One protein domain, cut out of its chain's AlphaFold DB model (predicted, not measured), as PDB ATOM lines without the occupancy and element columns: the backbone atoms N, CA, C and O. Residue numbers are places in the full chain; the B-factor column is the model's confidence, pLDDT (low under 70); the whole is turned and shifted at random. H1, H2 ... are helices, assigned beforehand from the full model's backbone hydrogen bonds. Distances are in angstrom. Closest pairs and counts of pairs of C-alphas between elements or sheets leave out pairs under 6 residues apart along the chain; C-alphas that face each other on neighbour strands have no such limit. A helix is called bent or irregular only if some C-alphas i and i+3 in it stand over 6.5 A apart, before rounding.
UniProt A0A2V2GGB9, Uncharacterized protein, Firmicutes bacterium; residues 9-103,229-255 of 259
ATOM      1  N   ARG A   9     184.333 227.806 215.368       87.50
ATOM      2  CA  ARG A   9     185.198 227.926 216.544       87.50
ATOM      3  C   ARG A   9     185.441 226.601 217.270       87.50
ATOM      4  O   ARG A   9     186.584 226.312 217.616       87.50
ATOM      5  N   TRP A  10     184.395 225.814 217.531       86.56
ATOM      6  CA  TRP A  10     184.509 224.613 218.368       86.56
ATOM      7  C   TRP A  10     185.426 223.556 217.747       86.56
ATOM      8  O   TRP A  10     186.359 223.124 218.427       86.56
ATOM      9  N   PRO A  11     185.258 223.191 216.462       84.94
ATOM     10  CA  PRO A  11     186.188 222.289 215.815       84.94
ATOM     11  C   PRO A  11     187.612 222.810 215.707       84.94
ATOM     12  O   PRO A  11     188.549 222.033 215.854       84.94
ATOM     13  N   ILE A  12     187.793 224.110 215.470       85.44
ATOM     14  CA  ILE A  12     189.126 224.719 215.401       85.44
ATOM     15  C   ILE A  12     189.846 224.574 216.744       85.44
ATOM     16  O   ILE A  12     190.983 224.105 216.794       85.44
ATOM     17  N   GLU A  13     189.182 224.932 217.845       86.50
ATOM     18  CA  GLU A  13     189.755 224.787 219.183       86.50
ATOM     19  C   GLU A  13     190.016 223.318 219.543       86.50
ATOM     20  O   GLU A  13     191.015 223.025 220.199       86.50
ATOM     21  N   GLN A  14     189.147 222.397 219.121       86.44
ATOM     22  CA  GLN A  14     189.327 220.965 219.356       86.44
ATOM     23  C   GLN A  14     190.546 220.418 218.603       86.44
ATOM     24  O   GLN A  14     191.405 219.796 219.222       86.44
ATOM     25  N   LEU A  15     190.683 220.721 217.310       85.25
ATOM     26  CA  LEU A  15     191.823 220.284 216.499       85.25
ATOM     27  C   LEU A  15     193.160 220.816 217.039       85.25
ATOM     28  O   LEU A  15     194.158 220.096 217.036       85.25
ATOM     29  N   LEU A  16     193.182 222.054 217.543       86.00
ATOM     30  CA  LEU A  16     194.374 222.631 218.173       86.00
ATOM     31  C   LEU A  16     194.699 221.968 219.518       86.00
ATOM     32  O   LEU A  16     195.865 221.682 219.799       86.00
ATOM     33  N   LYS A  17     193.680 221.668 220.335       86.00
ATOM     34  CA  LYS A  17     193.853 220.935 221.600       86.00
ATOM     35  C   LYS A  17     194.371 219.517 221.375       86.00
ATOM     36  O   LYS A  17     195.256 219.091 222.115       86.00
ATOM     37  N   ASP A  18     193.892 218.826 220.343       85.62
ATOM     38  CA  ASP A  18     194.369 217.488 219.967       85.62
ATOM     39  C   ASP A  18     195.864 217.506 219.607       85.62
ATOM     40  O   ASP A  18     196.609 216.578 219.928       85.62
ATOM     41  N   GLN A  19     196.336 218.609 219.020       85.19
ATOM     42  CA  GLN A  19     197.751 218.860 218.730       85.19
ATOM     43  C   GLN A  19     198.541 219.430 219.926       85.19
ATOM     44  O   GLN A  19     199.738 219.687 219.800       85.19
ATOM     45  N   LYS A  20     197.909 219.601 221.096       84.31
ATOM     46  CA  LYS A  20     198.481 220.219 222.310       84.31
ATOM     47  C   LYS A  20     198.965 221.662 222.103       84.31
ATOM     48  O   LYS A  20     199.886 222.111 222.785       84.31
ATOM     49  N   LEU A  21     198.341 222.396 221.183       83.75
ATOM     50  CA  LEU A  21     198.662 223.787 220.874       83.75
ATOM     51  C   LEU A  21     197.651 224.744 221.524       83.75
ATOM     52  O   LEU A  21     196.467 224.413 221.641       83.75
ATOM     53  N   PRO A  22     198.076 225.952 221.942       82.44
ATOM     54  CA  PRO A  22     197.140 226.955 222.424       82.44
ATOM     55  C   PRO A  22     196.229 227.440 221.278       82.44
ATOM     56  O   PRO A  22     196.679 227.514 220.127       82.44
ATOM     57  N   PRO A  23     194.965 227.804 221.572       77.00
ATOM     58  CA  PRO A  23     194.005 228.311 220.593       77.00
ATOM     59  C   PRO A  23     194.327 229.767 220.224       77.00
ATOM     60  O   PRO A  23     193.604 230.701 220.562       77.00
ATOM     61  N   THR A  24     195.463 229.968 219.568       83.00
ATOM     62  CA  THR A  24     195.969 231.268 219.121       83.00
ATOM     63  C   THR A  24     196.039 231.281 217.599       83.00
ATOM     64  O   THR A  24     196.324 230.254 216.985       83.00
ATOM     65  N   GLU A  25     195.819 232.444 216.984       81.38
ATOM     66  CA  GLU A  25     195.776 232.591 215.520       81.38
ATOM     67  C   GLU A  25     197.072 232.142 214.826       81.38
ATOM     68  O   GLU A  25     197.036 231.601 213.726       81.38
ATOM     69  N   SER A  26     198.215 232.272 215.505       85.06
ATOM     70  CA  SER A  26     199.514 231.803 215.002       85.06
ATOM     71  C   SER A  26     199.552 230.301 214.689       85.06
ATOM     72  O   SER A  26     200.407 229.871 213.921       85.06
ATOM     73  N   ASN A  27     198.658 229.504 215.281       86.19
ATOM     74  CA  ASN A  27     198.628 228.050 215.112       86.19
ATOM     75  C   ASN A  27     197.616 227.589 214.053       86.19
ATOM     76  O   ASN A  27     197.549 226.399 213.752       86.19
ATOM     77  N   TRP A  28     196.847 228.504 213.452       86.19
ATOM     78  CA  TRP A  28     195.882 228.172 212.400       86.19
ATOM     79  C   TRP A  28     196.479 227.478 211.160       86.19
ATOM     80  O   TRP A  28     195.790 226.627 210.598       86.19
ATOM     81  N   PRO A  29     197.740 227.713 210.747       87.38
ATOM     82  CA  PRO A  29     198.324 226.968 209.631       87.38
ATOM     83  C   PRO A  29     198.325 225.444 209.810       87.38
ATOM     84  O   PRO A  29     198.185 224.708 208.839       87.38
ATOM     85  N   GLN A  30     198.389 224.952 211.052       85.00
ATOM     86  CA  GLN A  30     198.430 223.514 211.357       85.00
ATOM     87  C   GLN A  30     197.089 222.794 211.135       85.00
ATOM     88  O   GLN A  30     197.028 221.561 211.153       85.00
ATOM     89  N   ILE A  31     196.002 223.547 210.940       86.50
ATOM     90  CA  ILE A  31     194.643 223.010 210.790       86.50
ATOM     91  C   ILE A  31     194.059 223.211 209.385       86.50
ATOM     92  O   ILE A  31     192.970 222.701 209.116       86.50
ATOM     93  N   TYR A  32     194.761 223.888 208.467       89.19
ATOM     94  CA  TYR A  32     194.260 224.161 207.109       89.19
ATOM     95  C   TYR A  32     193.866 222.888 206.354       89.19
ATOM     96  O   TYR A  32     192.793 222.834 205.752       89.19
ATOM     97  N   ASN A  33     194.671 221.830 206.461       87.69
ATOM     98  CA  ASN A  33     194.380 220.529 205.859       87.69
ATOM     99  C   ASN A  33     193.051 219.941 206.370       87.69
ATOM    100  O   ASN A  33     192.197 219.503 205.599       87.69
ATOM    101  N   ARG A  34     192.813 220.020 207.685       86.38
ATOM    102  CA  ARG A  34     191.585 219.508 208.309       86.38
ATOM    103  C   ARG A  34     190.340 220.308 207.921       86.38
ATOM    104  O   ARG A  34     189.251 219.743 207.958       86.38
ATOM    105  N   LEU A  35     190.505 221.565 207.509       86.00
ATOM    106  CA  LEU A  35     189.434 222.417 206.984       86.00
ATOM    107  C   LEU A  35     189.271 222.319 205.458       86.00
ATOM    108  O   LEU A  35     188.222 222.680 204.946       86.00
ATOM    109  N   GLY A  36     190.245 221.765 204.727       86.50
ATOM    110  CA  GLY A  36     190.182 221.638 203.263       86.50
ATOM    111  C   GLY A  36     190.738 222.855 202.518       86.50
ATOM    112  O   GLY A  36     190.400 223.070 201.357       86.50
ATOM    113  N   LEU A  37     191.597 223.633 203.183       89.25
ATOM    114  CA  LEU A  37     192.181 224.890 202.699       89.25
ATOM    115  C   LEU A  37     193.667 224.776 202.297       89.25
ATOM    116  O   LEU A  37     194.332 225.787 202.080       89.25
ATOM    117  N   ASP A  38     194.203 223.559 202.239       87.94
ATOM    118  CA  ASP A  38     195.629 223.308 201.974       87.94
ATOM    119  C   ASP A  38     195.911 223.092 200.474       87.94
ATOM    120  O   ASP A  38     196.850 223.646 199.919       87.94
ATOM    121  N   ASP A  39     195.018 222.383 199.773       87.69
ATOM    122  CA  ASP A  39     195.322 221.809 198.449       87.69
ATOM    123  C   ASP A  39     194.853 222.642 197.235       87.69
ATOM    124  O   ASP A  39     195.007 222.196 196.099       87.69
ATOM    125  N   TYR A  40     194.187 223.787 197.414       90.56
ATOM    126  CA  TYR A  40     193.585 224.516 196.280       90.56
ATOM    127  C   TYR A  40     194.634 225.292 195.456       90.56
ATOM    128  O   TYR A  40     195.622 225.768 196.027       90.56
ATOM    129  N   PRO A  41     194.437 225.471 194.134       91.50
ATOM    130  CA  PRO A  41     195.371 226.233 193.307       91.50
ATOM    131  C   PRO A  41     195.346 227.714 193.697       91.50
ATOM    132  O   PRO A  41     194.276 228.316 193.732       91.50
ATOM    133  N   ILE A  42     196.506 228.323 193.940       90.62
ATOM    134  CA  ILE A  42     196.635 229.755 194.250       90.62
ATOM    135  C   ILE A  42     197.681 230.409 193.338       90.62
ATOM    136  O   ILE A  42     198.547 229.725 192.793       90.62
ATOM    137  N   PHE A  43     197.586 231.725 193.137       89.50
ATOM    138  CA  PHE A  43     198.562 232.485 192.352       89.50
ATOM    139  C   PHE A  43     199.934 232.590 193.040       89.50
ATOM    140  O   PHE A  43     200.949 232.482 192.358       89.50
ATOM    141  N   ASP A  44     199.951 232.785 194.363       90.81
ATOM    142  CA  ASP A  44     201.150 232.865 195.196       90.81
ATOM    143  C   ASP A  44     200.923 232.132 196.521       90.81
ATOM    144  O   ASP A  44     199.916 232.324 197.207       90.81
ATOM    145  N   GLU A  45     201.886 231.297 196.890       89.31
ATOM    146  CA  GLU A  45     201.821 230.450 198.074       89.31
ATOM    147  C   GLU A  45     201.926 231.274 199.367       89.31
ATOM    148  O   GLU A  45     201.361 230.898 200.396       89.31
ATOM    149  N   SER A  46     202.576 232.444 199.315       90.06
ATOM    150  CA  SER A  46     202.665 233.348 200.469       90.06
ATOM    151  C   SER A  46     201.295 233.931 200.856       90.06
ATOM    152  O   SER A  46     200.980 234.073 202.043       90.06
ATOM    153  N   HIS A  47     200.432 234.180 199.862       90.75
ATOM    154  CA  HIS A  47     199.091 234.733 200.069       90.75
ATOM    155  C   HIS A  47     198.117 233.722 200.676       90.75
ATOM    156  O   HIS A  47     197.150 234.109 201.335       90.75
ATOM    157  N   ARG A  48     198.379 232.415 200.531       90.69
ATOM    158  CA  ARG A  48     197.501 231.346 201.040       90.69
ATOM    159  C   ARG A  48     197.234 231.494 202.533       90.69
ATOM    160  O   ARG A  48     196.087 231.424 202.968       90.69
ATOM    161  N   ALA A  49     198.283 231.729 203.321       91.50
ATOM    162  CA  ALA A  49     198.153 231.895 204.766       91.50
ATOM    163  C   ALA A  49     197.311 233.132 205.120       91.50
ATOM    164  O   ALA A  49     196.465 233.075 206.014       91.50
ATOM    165  N   VAL A  50     197.496 234.237 204.392       92.25
ATOM    166  CA  VAL A  50     196.739 235.481 204.591       92.25
ATOM    167  C   VAL A  50     195.256 235.255 204.304       92.25
ATOM    168  O   VAL A  50     194.414 235.558 205.153       92.25
ATOM    169  N   LEU A  51     194.937 234.660 203.153       92.50
ATOM    170  CA  LEU A  51     193.565 234.380 202.740       92.50
ATOM    171  C   LEU A  51     192.879 233.382 203.679       92.50
ATOM    172  O   LEU A  51     191.780 233.652 204.166       92.50
ATOM    173  N   ASN A  52     193.544 232.272 204.009       92.50
ATOM    174  CA  ASN A  52     193.012 231.259 204.921       92.50
ATOM    175  C   ASN A  52     192.726 231.845 206.310       92.50
ATOM    176  O   ASN A  52     191.652 231.616 206.869       92.50
ATOM    177  N   ASN A  53     193.641 232.657 206.849       91.94
ATOM    178  CA  ASN A  53     193.419 233.347 208.121       91.94
ATOM    179  C   ASN A  53     192.233 234.315 208.043       91.94
ATOM    180  O   ASN A  53     191.448 234.401 208.988       91.94
ATOM    181  N   LYS A  54     192.061 235.019 206.918       92.81
ATOM    182  CA  LYS A  54     190.937 235.940 206.707       92.81
ATOM    183  C   LYS A  54     189.596 235.201 206.647       92.81
ATOM    184  O   LYS A  54     188.647 235.641 207.291       92.81
ATOM    185  N   ILE A  55     189.537 234.065 205.947       92.25
ATOM    186  CA  ILE A  55     188.354 233.191 205.872       92.25
ATOM    187  C   ILE A  55     187.983 232.686 207.267       92.25
ATOM    188  O   ILE A  55     186.850 232.877 207.710       92.25
ATOM    189  N   ILE A  56     188.947 232.099 207.987       90.94
ATOM    190  CA  ILE A  56     188.721 231.580 209.341       90.94
ATOM    191  C   ILE A  56     188.237 232.699 210.257       90.94
ATOM    192  O   ILE A  56     187.240 232.519 210.948       90.94
ATOM    193  N   ARG A  57     188.885 233.869 210.238       91.56
ATOM    194  CA  ARG A  57     188.504 235.003 211.086       91.56
ATOM    195  C   ARG A  57     187.101 235.527 210.762       91.56
ATOM    196  O   ARG A  57     186.363 235.857 211.686       91.56
ATOM    197  N   HIS A  58     186.715 235.582 209.486       91.75
ATOM    198  CA  HIS A  58     185.387 236.051 209.074       91.75
ATOM    199  C   HIS A  58     184.264 235.110 209.535       91.75
ATOM    200  O   HIS A  58     183.214 235.564 209.988       91.75
ATOM    201  N   TYR A  59     184.499 233.798 209.459       90.00
ATOM    202  CA  TYR A  59     183.512 232.771 209.797       90.00
ATOM    203  C   TYR A  59     183.693 232.157 211.189       90.00
ATOM    204  O   TYR A  59     182.959 231.243 211.551       90.00
ATOM    205  N   PHE A  60     184.621 232.666 212.002       87.75
ATOM    206  CA  PHE A  60     185.036 232.029 213.256       87.75
ATOM    207  C   PHE A  60     183.867 231.738 214.207       87.75
ATOM    208  O   PHE A  60     183.765 230.648 214.762       87.75
ATOM    209  N   MET A  61     182.958 232.704 214.363       87.50
ATOM    210  CA  MET A  61     181.784 232.588 215.238       87.50
ATOM    211  C   MET A  61     180.515 232.128 214.503       87.50
ATOM    212  O   MET A  61     179.457 232.047 215.120       87.50
ATOM    213  N   ARG A  62     180.593 231.852 213.195       88.50
ATOM    214  CA  ARG A  62     179.449 231.386 212.403       88.50
ATOM    215  C   ARG A  62     179.306 229.869 212.492       88.50
ATOM    216  O   ARG A  62     180.266 229.134 212.730       88.50
ATOM    217  N   GLU A  63     178.077 229.416 212.313       88.44
ATOM    218  CA  GLU A  63     177.699 228.006 212.314       88.44
ATOM    219  C   GLU A  63     177.893 227.400 210.925       88.44
ATOM    220  O   GLU A  63     177.581 228.034 209.915       88.44
ATOM    221  N   ILE A  64     178.445 226.185 210.866       88.88
ATOM    222  CA  ILE A  64     178.599 225.471 209.593       88.88
ATOM    223  C   ILE A  64     177.217 225.085 209.051       88.88
ATOM    224  O   ILE A  64     176.345 224.680 209.815       88.88
ATOM    225  N   GLY A  65     177.003 225.193 207.740       86.19
ATOM    226  CA  GLY A  65     175.719 224.870 207.101       86.19
ATOM    227  C   GLY A  65     175.483 223.375 206.861       86.19
ATOM    228  O   GLY A  65     174.532 223.005 206.183       86.19
ATOM    229  N   LEU A  66     176.371 222.511 207.361       86.81
ATOM    230  CA  LEU A  66     176.417 221.081 207.051       86.81
ATOM    231  C   LEU A  66     176.385 220.240 208.331       86.81
ATOM    232  O   LEU A  66     176.813 220.686 209.394       86.81
ATOM    233  N   GLU A  67     175.912 218.999 208.213       84.25
ATOM    234  CA  GLU A  67     175.689 218.093 209.351       84.25
ATOM    235  C   GLU A  67     176.979 217.700 210.085       84.25
ATOM    236  O   GLU A  67     176.985 217.520 211.301       84.25
ATOM    237  N   THR A  68     178.085 217.551 209.350       86.56
ATOM    238  CA  THR A  68     179.366 217.081 209.892       86.56
ATOM    239  C   THR A  68     180.538 217.911 209.383       86.56
ATOM    240  O   THR A  68     180.512 218.475 208.286       86.56
ATOM    241  N   LEU A  69     181.620 217.944 210.167       86.06
ATOM    242  CA  LEU A  69     182.847 218.647 209.791       86.06
ATOM    243  C   LEU A  69     183.548 218.027 208.577       86.06
ATOM    244  O   LEU A  69     184.154 218.740 207.783       86.06
ATOM    245  N   GLU A  70     183.481 216.708 208.414       87.94
ATOM    246  CA  GLU A  70     184.107 216.050 207.266       87.94
ATOM    247  C   GLU A  70     183.411 216.418 205.956       87.94
ATOM    248  O   GLU A  70     184.085 216.674 204.953       87.94
ATOM    249  N   LEU A  71     182.078 216.505 205.983       89.50
ATOM    250  CA  LEU A  71     181.286 216.963 204.850       89.50
ATOM    251  C   LEU A  71     181.576 218.436 204.541       89.50
ATOM    252  O   LEU A  71     181.774 218.799 203.383       89.50
ATOM    253  N   PHE A  72     181.700 219.264 205.581       90.81
ATOM    254  CA  PHE A  72     182.133 220.653 205.451       90.81
ATOM    255  C   PHE A  72     183.510 220.784 204.798       90.81
ATOM    256  O   PHE A  72     183.646 221.521 203.825       90.81
ATOM    257  N   ARG A  73     184.510 220.015 205.247       91.06
ATOM    258  CA  ARG A  73     185.843 219.970 204.626       91.06
ATOM    259  C   ARG A  73     185.760 219.605 203.144       91.06
ATOM    260  O   ARG A  73     186.450 220.207 202.323       91.06
ATOM    261  N   TYR A  74     184.949 218.604 202.801       91.38
ATOM    262  CA  TYR A  74     184.789 218.153 201.421       91.38
ATOM    263  C   TYR A  74     184.209 219.256 200.528       91.38
ATOM    264  O   TYR A  74     184.799 219.583 199.498       91.38
ATOM    265  N   PHE A  75     183.102 219.878 200.944       92.19
ATOM    266  CA  PHE A  75     182.472 220.945 200.168       92.19
ATOM    267  C   PHE A  75     183.298 222.233 200.137       92.19
ATOM    268  O   PHE A  75     183.375 222.861 199.085       92.19
ATOM    269  N   MET A  76     183.971 222.595 201.234       92.00
ATOM    270  CA  MET A  76     184.899 223.728 201.265       92.00
ATOM    271  C   MET A  76     186.036 223.525 200.263       92.00
ATOM    272  O   MET A  76     186.298 224.406 199.446       92.00
ATOM    273  N   ARG A  77     186.663 222.341 200.262       92.81
ATOM    274  CA  ARG A  77     187.696 221.992 199.282       92.81
ATOM    275  C   ARG A  77     187.151 222.061 197.857       92.81
ATOM    276  O   ARG A  77     187.783 222.674 197.007       92.81
ATOM    277  N   MET A  78     185.997 221.451 197.593       92.56
ATOM    278  CA  MET A  78     185.379 221.442 196.264       92.56
ATOM    279  C   MET A  78     185.102 222.864 195.761       92.56
ATOM    280  O   MET A  78     185.487 223.196 194.643       92.56
ATOM    281  N   LYS A  79     184.504 223.716 196.601       92.81
ATOM    282  CA  LYS A  79     184.217 225.112 196.261       92.81
ATOM    283  C   LYS A  79     185.481 225.911 196.004       92.81
ATOM    284  O   LYS A  79     185.564 226.573 194.979       92.81
ATOM    285  N   MET A  80     186.496 225.783 196.853       92.44
ATOM    286  CA  MET A  80     187.783 226.441 196.615       92.44
ATOM    287  C   MET A  80     188.416 225.989 195.293       92.44
ATOM    288  O   MET A  80     188.909 226.820 194.542       92.44
ATOM    289  N   TRP A  81     188.355 224.702 194.953       93.44
ATOM    290  CA  TRP A  81     188.848 224.205 193.662       93.44
ATOM    291  C   TRP A  81     188.083 224.757 192.452       93.44
ATOM    292  O   TRP A  81     188.690 224.978 191.406       93.44
ATOM    293  N   GLU A  82     186.778 224.979 192.588       92.75
ATOM    294  CA  GLU A  82     185.908 225.509 191.534       92.75
ATOM    295  C   GLU A  82     186.151 227.008 191.289       92.75
ATOM    296  O   GLU A  82     186.308 227.433 190.146       92.75
ATOM    297  N   ILE A  83     186.236 227.802 192.361       94.19
ATOM    298  CA  ILE A  83     186.239 229.271 192.271       94.19
ATOM    299  C   ILE A  83     187.653 229.849 192.112       94.19
ATOM    300  O   ILE A  83     187.853 230.875 191.459       94.19
ATOM    301  N   MET A  84     188.673 229.189 192.672       92.44
ATOM    302  CA  MET A  84     190.040 229.722 192.701       92.44
ATOM    303  C   MET A  84     190.681 229.949 191.330       92.44
ATOM    304  O   MET A  84     191.375 230.956 191.193       92.44
ATOM    305  N   PRO A  85     190.494 229.100 190.300       94.25
ATOM    306  CA  PRO A  85     191.057 229.364 188.976       94.25
ATOM    307  C   PRO A  85     190.664 230.737 188.417       94.25
ATOM    308  O   PRO A  85     191.509 231.411 187.830       94.25
ATOM    309  N   TYR A  86     189.424 231.172 188.656       93.94
ATOM    310  CA  TYR A  86     188.943 232.499 188.281       93.94
ATOM    311  C   TYR A  86     189.601 233.589 189.136       93.94
ATOM    312  O   TYR A  86     190.253 234.484 188.600       93.94
ATOM    313  N   TYR A  87     189.541 233.474 190.463       94.31
ATOM    314  CA  TYR A  87     190.127 234.470 191.368       94.31
ATOM    315  C   TYR A  87     191.646 234.625 191.212       94.31
ATOM    316  O   TYR A  87     192.164 235.733 191.312       94.31
ATOM    317  N   ASN A  88     192.365 233.556 190.872       93.31
ATOM    318  CA  ASN A  88     193.790 233.613 190.547       93.31
ATOM    319  C   ASN A  88     194.084 234.492 189.328       93.31
ATOM    320  O   ASN A  88     195.142 235.115 189.279       93.31
ATOM    321  N   GLN A  89     193.180 234.557 188.348       91.75
ATOM    322  CA  GLN A  89     193.320 235.484 187.223       91.75
ATOM    323  C   GLN A  89     193.087 236.930 187.666       91.75
ATOM    324  O   GLN A  89     193.848 237.798 187.250       91.75
ATOM    325  N   LEU A  90     192.127 237.175 188.568       91.38
ATOM    326  CA  LEU A  90     191.923 238.504 189.156       91.38
ATOM    327  C   LEU A  90     193.133 238.979 189.970       91.38
ATOM    328  O   LEU A  90     193.559 240.121 189.827       91.38
ATOM    329  N   TYR A  91     193.734 238.110 190.788       92.12
ATOM    330  CA  TYR A  91     194.957 238.472 191.515       92.12
ATOM    331  C   TYR A  91     196.099 238.807 190.556       92.12
ATOM    332  O   TYR A  91     196.826 239.774 190.767       92.12
ATOM    333  N   LYS A  92     196.236 238.038 189.468       90.31
ATOM    334  CA  LYS A  92     197.229 238.324 188.428       90.31
ATOM    335  C   LYS A  92     196.963 239.649 187.722       90.31
ATOM    336  O   LYS A  92     197.933 240.315 187.394       90.31
ATOM    337  N   SER A  93     195.704 240.032 187.496       89.50
ATOM    338  CA  SER A  93     195.387 241.335 186.900       89.50
ATOM    339  C   SER A  93     195.668 242.501 187.844       89.50
ATOM    340  O   SER A  93     196.137 243.529 187.377       89.50
ATOM    341  N   GLU A  94     195.452 242.334 189.152       86.62
ATOM    342  CA  GLU A  94     195.776 243.369 190.150       86.62
ATOM    343  C   GLU A  94     197.295 243.591 190.275       86.62
ATOM    344  O   GLU A  94     197.742 244.687 190.594       86.62
ATOM    345  N   LEU A  95     198.104 242.563 189.985       88.00
ATOM    346  CA  LEU A  95     199.568 242.657 189.988       88.00
ATOM    347  C   LEU A  95     200.129 243.433 188.779       88.00
ATOM    348  O   LEU A  95     201.318 243.750 188.752       88.00
ATOM    349  N   ILE A  96     199.320 243.701 187.751       86.50
ATOM    350  CA  ILE A  96     199.779 244.423 186.562       86.50
ATOM    351  C   ILE A  96     199.944 245.900 186.926       86.50
ATOM    352  O   ILE A  96     198.970 246.632 187.080       86.50
ATOM    353  N   GLU A  97     201.193 246.345 187.017       82.19
ATOM    354  CA  GLU A  97     201.522 247.758 187.180       82.19
ATOM    355  C   GLU A  97     201.421 248.478 185.828       82.19
ATOM    356  O   GLU A  97     202.064 248.096 184.848       82.19
ATOM    357  N   PHE A  98     200.614 249.534 185.769       81.06
ATOM    358  CA  PHE A  98     200.519 250.425 184.614       81.06
ATOM    359  C   PHE A  98     200.342 251.873 185.077       81.06
ATOM    360  O   PHE A  98     199.867 252.123 186.186       81.06
ATOM    361  N   ASP A  99     200.737 252.831 184.237       82.75
ATOM    362  CA  ASP A  99     200.517 254.251 184.518       82.75
ATOM    363  C   ASP A  99     199.019 254.573 184.358       82.75
ATOM    364  O   ASP A  99     198.517 254.530 183.230       82.75
ATOM    365  N   PRO A 100     198.296 254.916 185.444       81.62
ATOM    366  CA  PRO A 100     196.860 255.168 185.387       81.62
ATOM    367  C   PRO A 100     196.505 256.420 184.584       81.62
ATOM    368  O   PRO A 100     195.335 256.625 184.267       81.62
ATOM    369  N   LEU A 101     197.480 257.284 184.290       82.44
ATOM    370  CA  LEU A 101     197.251 258.450 183.460       82.44
ATOM    371  C   LEU A 101     197.489 258.139 181.983       82.44
ATOM    372  O   LEU A 101     196.850 258.773 181.166       82.44
ATOM    373  N   SER A 102     198.318 257.164 181.600       80.50
ATOM    374  CA  SER A 102     198.641 256.896 180.188       80.50
ATOM    375  C   SER A 102     197.480 256.285 179.409       80.50
ATOM    376  O   SER A 102     197.116 255.130 179.607       80.50
ATOM    377  N   THR A 103     196.899 257.064 178.486       80.12
ATOM    378  CA  THR A 103     195.872 256.568 177.553       80.12
ATOM    379  C   THR A 103     196.499 255.963 176.304       80.12
ATOM    380  O   THR A 103     195.991 254.982 175.763       80.12
ATOM    381  N   GLY A 229     192.573 263.781 183.110       83.50
ATOM    382  CA  GLY A 229     193.269 262.951 184.105       83.50
ATOM    383  C   GLY A 229     192.422 262.597 185.336       83.50
ATOM    384  O   GLY A 229     192.580 261.523 185.903       83.50
ATOM    385  N   ALA A 230     191.466 263.452 185.716       86.44
ATOM    386  CA  ALA A 230     190.534 263.168 186.807       86.44
ATOM    387  C   ALA A 230     189.605 261.970 186.522       86.44
ATOM    388  O   ALA A 230     189.364 261.170 187.424       86.44
ATOM    389  N   ASP A 231     189.117 261.823 185.284       87.75
ATOM    390  CA  ASP A 231     188.258 260.700 184.879       87.75
ATOM    391  C   ASP A 231     189.066 259.395 184.800       87.75
ATOM    392  O   ASP A 231     188.617 258.345 185.252       87.75
ATOM    393  N   MET A 232     190.315 259.463 184.328       85.81
ATOM    394  CA  MET A 232     191.217 258.305 184.340       85.81
ATOM    395  C   MET A 232     191.531 257.826 185.759       85.81
ATOM    396  O   MET A 232     191.458 256.631 186.039       85.81
ATOM    397  N   LEU A 233     191.777 258.750 186.692       88.12
ATOM    398  CA  LEU A 233     191.957 258.410 188.103       88.12
ATOM    399  C   LEU A 233     190.692 257.818 188.731       88.12
ATOM    400  O   LEU A 233     190.798 256.972 189.618       88.12
ATOM    401  N   GLN A 234     189.503 258.247 188.306       88.81
ATOM    402  CA  GLN A 234     188.256 257.645 188.770       88.81
ATOM    403  C   GLN A 234     188.125 256.201 188.274       88.81
ATOM    404  O   GLN A 234     187.901 255.312 189.091       88.81
ATOM    405  N   LYS A 235     188.367 255.946 186.984       87.56
ATOM    406  CA  LYS A 235     188.355 254.589 186.411       87.56
ATOM    407  C   LYS A 235     189.400 253.681 187.054       87.56
ATOM    408  O   LYS A 235     189.096 252.545 187.386       87.56
ATOM    409  N   TYR A 236     190.599 254.192 187.316       87.56
ATOM    410  CA  TYR A 236     191.630 253.448 188.042       87.56
ATOM    411  C   TYR A 236     191.222 253.122 189.490       87.56
ATOM    412  O   TYR A 236     191.541 252.068 190.024       87.56
ATOM    413  N   ARG A 237     190.454 253.994 190.150       87.12
ATOM    414  CA  ARG A 237     189.901 253.667 191.474       87.12
ATOM    415  C   ARG A 237     188.820 252.593 191.408       87.12
ATOM    416  O   ARG A 237     188.678 251.838 192.363       87.12
ATOM    417  N   GLU A 238     188.068 252.526 190.312       87.19
ATOM    418  CA  GLU A 238     187.069 251.477 190.074       87.19
ATOM    419  C   GLU A 238     187.714 250.110 189.802       87.19
ATOM    420  O   GLU A 238     187.093 249.087 190.091       87.19
ATOM    421  N   THR A 239     188.962 250.069 189.314       87.19
ATOM    422  CA  THR A 239     189.692 248.805 189.129       87.19
ATOM    423  C   THR A 239     190.184 248.188 190.432       87.19
ATOM    424  O   THR A 239     190.505 247.009 190.428       87.19
ATOM    425  N   PHE A 240     190.218 248.927 191.548       84.81
ATOM    426  CA  PHE A 240     190.618 248.357 192.836       84.81
ATOM    427  C   PHE A 240     189.566 247.378 193.352       84.81
ATOM    428  O   PHE A 240     188.510 247.765 193.867       84.81
ATOM    429  N   LEU A 241     189.873 246.086 193.259       86.44
ATOM    430  CA  LEU A 241     188.976 245.025 193.697       86.44
ATOM    431  C   LEU A 241     189.447 244.422 195.021       86.44
ATOM    432  O   LEU A 241     190.594 244.026 195.196       86.44
ATOM    433  N   ASN A 242     188.521 244.268 195.971       89.62
ATOM    434  CA  ASN A 242     188.781 243.501 197.191       89.62
ATOM    435  C   ASN A 242     188.528 242.010 196.936       89.62
ATOM    436  O   ASN A 242     187.510 241.458 197.361       89.62
ATOM    437  N   ILE A 243     189.460 241.391 196.212       90.88
ATOM    438  CA  ILE A 243     189.371 240.003 195.742       90.88
ATOM    439  C   ILE A 243     189.211 239.037 196.929       90.88
ATOM    440  O   ILE A 243     188.327 238.183 196.905       90.88
ATOM    441  N   ASP A 244     189.959 239.237 198.023       91.00
ATOM    442  CA  ASP A 244     189.839 238.424 199.245       91.00
ATOM    443  C   ASP A 244     188.396 238.382 199.780       91.00
ATOM    444  O   ASP A 244     187.902 237.333 200.190       91.00
ATOM    445  N   MET A 245     187.707 239.529 199.805       90.62
ATOM    446  CA  MET A 245     186.330 239.599 200.302       90.62
ATOM    447  C   MET A 245     185.337 238.956 199.326       90.62
ATOM    448  O   MET A 245     184.322 238.424 199.768       90.62
ATOM    449  N   MET A 246     185.610 238.987 198.020       92.62
ATOM    450  CA  MET A 246     184.789 238.284 197.029       92.62
ATOM    451  C   MET A 246     184.857 236.770 197.241       92.62
ATOM    452  O   MET A 246     183.811 236.139 197.378       92.62
ATOM    453  N   VAL A 247     186.066 236.221 197.416       92.75
ATOM    454  CA  VAL A 247     186.268 234.800 197.752       92.75
ATOM    455  C   VAL A 247     185.538 234.439 199.046       92.75
ATOM    456  O   VAL A 247     184.805 233.457 199.092       92.75
ATOM    457  N   ILE A 248     185.696 235.251 200.099       92.56
ATOM    458  CA  ILE A 248     185.013 235.029 201.383       92.56
ATOM    459  C   ILE A 248     183.496 234.979 201.187       92.56
ATOM    460  O   ILE A 248     182.859 234.077 201.717       92.56
ATOM    461  N   ARG A 249     182.917 235.902 200.412       91.81
ATOM    462  CA  ARG A 249     181.469 235.946 200.168       91.81
ATOM    463  C   ARG A 249     180.949 234.724 199.425       91.81
ATOM    464  O   ARG A 249     179.872 234.261 199.772       91.81
ATOM    465  N   GLU A 250     181.687 234.181 198.463       91.81
ATOM    466  CA  GLU A 250     181.268 232.948 197.781       91.81
ATOM    467  C   GLU A 250     181.271 231.724 198.698       91.81
ATOM    468  O   GLU A 250     180.485 230.797 198.514       91.81
ATOM    469  N   LEU A 251     182.105 231.728 199.739       90.44
ATOM    470  CA  LEU A 251     182.086 230.679 200.752       90.44
ATOM    471  C   LEU A 251     180.905 230.812 201.723       90.44
ATOM    472  O   LEU A 251     180.691 229.897 202.515       90.44
ATOM    473  N   ALA A 252     180.129 231.902 201.679       90.19
ATOM    474  CA  ALA A 252     179.006 232.120 202.590       90.19
ATOM    475  C   ALA A 252     177.945 231.018 202.506       90.19
ATOM    476  O   ALA A 252     177.386 230.671 203.543       90.19
ATOM    477  N   ASP A 253     177.739 230.426 201.328       88.25
ATOM    478  CA  ASP A 253     176.769 229.347 201.099       88.25
ATOM    479  C   ASP A 253     177.091 228.063 201.888       88.25
ATOM    480  O   ASP A 253     176.221 227.224 202.107       88.25
ATOM    481  N   LEU A 254     178.342 227.892 202.334       87.88
ATOM    482  CA  LEU A 254     178.779 226.758 203.164       87.88
ATOM    483  C   LEU A 254     178.472 226.958 204.656       87.88
ATOM    484  O   LEU A 254     178.651 226.038 205.463       87.88
ATOM    485  N   PHE A 255     178.051 228.160 205.040       88.69
ATOM    486  CA  PHE A 255     177.720 228.532 206.408       88.69
ATOM    487  C   PHE A 255     176.228 228.816 206.527       88.69
ATOM    488  O   PHE A 255     175.567 229.187 205.561       88.69
TER     489      PHE A 255
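This is residues 9 to 103 and 229 to 255 of the 259 residues of an uncharacterized protein of Firmicutes bacterium (UniProt A0A2V2GGB9). A loose body of crossed helices fills one end of a long shape: H2, H3, H6 and the arm H4a touch one another in a closed round, with H1 packed on H2 at the outer end. The bent helix H4 runs along one side of this body, and residues 95 to 103 and helix H5 reach away from it to the far end, making much of the length. The printed part has 122 residues with six named helices, H1 to H6 in order along the chain, and no named strand: the class is all helix. The whole is loose, with a radius of gyration of the C-alphas of 17.4 A and spans of 57 by 27 by 24 A.

H1 is residues 9 to 18, 14.3 A long, beginning at C-alpha 9 at (185.198, 227.926, 216.544). H2 is residues 25 to 35, 14.7 A, and irregular: C-alphas 30 and 33 are 7.5 A apart. H3 is residues 45 to 59, 21.9 A. H4, residues 69 to 94, was assigned as one helix by its hydrogen bonds but is bent, with C-alphas 82 and 85 6.9 A apart; H4a is residues 69 to 82, 19.7 A, and H4b is residues 85 to 94, 14.8 A. H5 is residues 229 to 238, 14.3 A. H6 is residues 243 to 254, 18.5 A, ending at C-alpha 254 at (178.779, 226.758, 203.164); it is only just irregular, with C-alphas 250 and 253 6.6 A apart.

H1 and H2 touch about perpendicular at 85 degrees, the closest C-alphas being those of Leu 15 and Ile 31, 6.9 A. Residues 49 to 53 of H3 touch H2 at 89 degrees, about perpendicular, closest at Pro 29 and Ala 49, C-alphas 6.9 A apart. Residues 72 to 77 of H4a touch H2 at 88 degrees, about perpendicular, closest at the C-alphas of Leu 35 and Arg 73, 4.9 A. H4a and H4b stand at a steep tilt of 57 degrees. Residues 243 to 247 of H6 touch H4b at a shallow tilt of 22 degrees, opposite ways, closest at the C-alphas of Tyr 87 and Ile 243, 7.1 A. Residues 251 to 254 of H6 touch H4a at a steep tilt of 43 degrees, opposite ways, closest at the C-alphas of Met 76 and Leu 254, 7.1 A. Residues 244 to 248 of H6 touch H3 at a steep tilt of 49 degrees, the same way, closest at the C-alphas of Ile 55 and Ile 248, 5.9 A. H5 touches no helix. Every O i to N i+4 pair is within hydrogen-bond range in H1, H4a and H5, against 9 of 11 in H3, 5 of 6 in H4b, 6 of 8 in H6 and 1 of 7 in H2, where 5 of 8 O i to N i+3 pairs are.

The two C-alphas farthest apart are those of Asp 18 and Gly 229, 57.9 A. Residues 104 to 228 are not printed, and C-alphas 103 and 229 are 9.5 A apart across the cut. Of the links that are printed whole, H5 to H6 is tight and the other three are short. The mean pLDDT of the printed part is 88.4, and no printed residue is under 70.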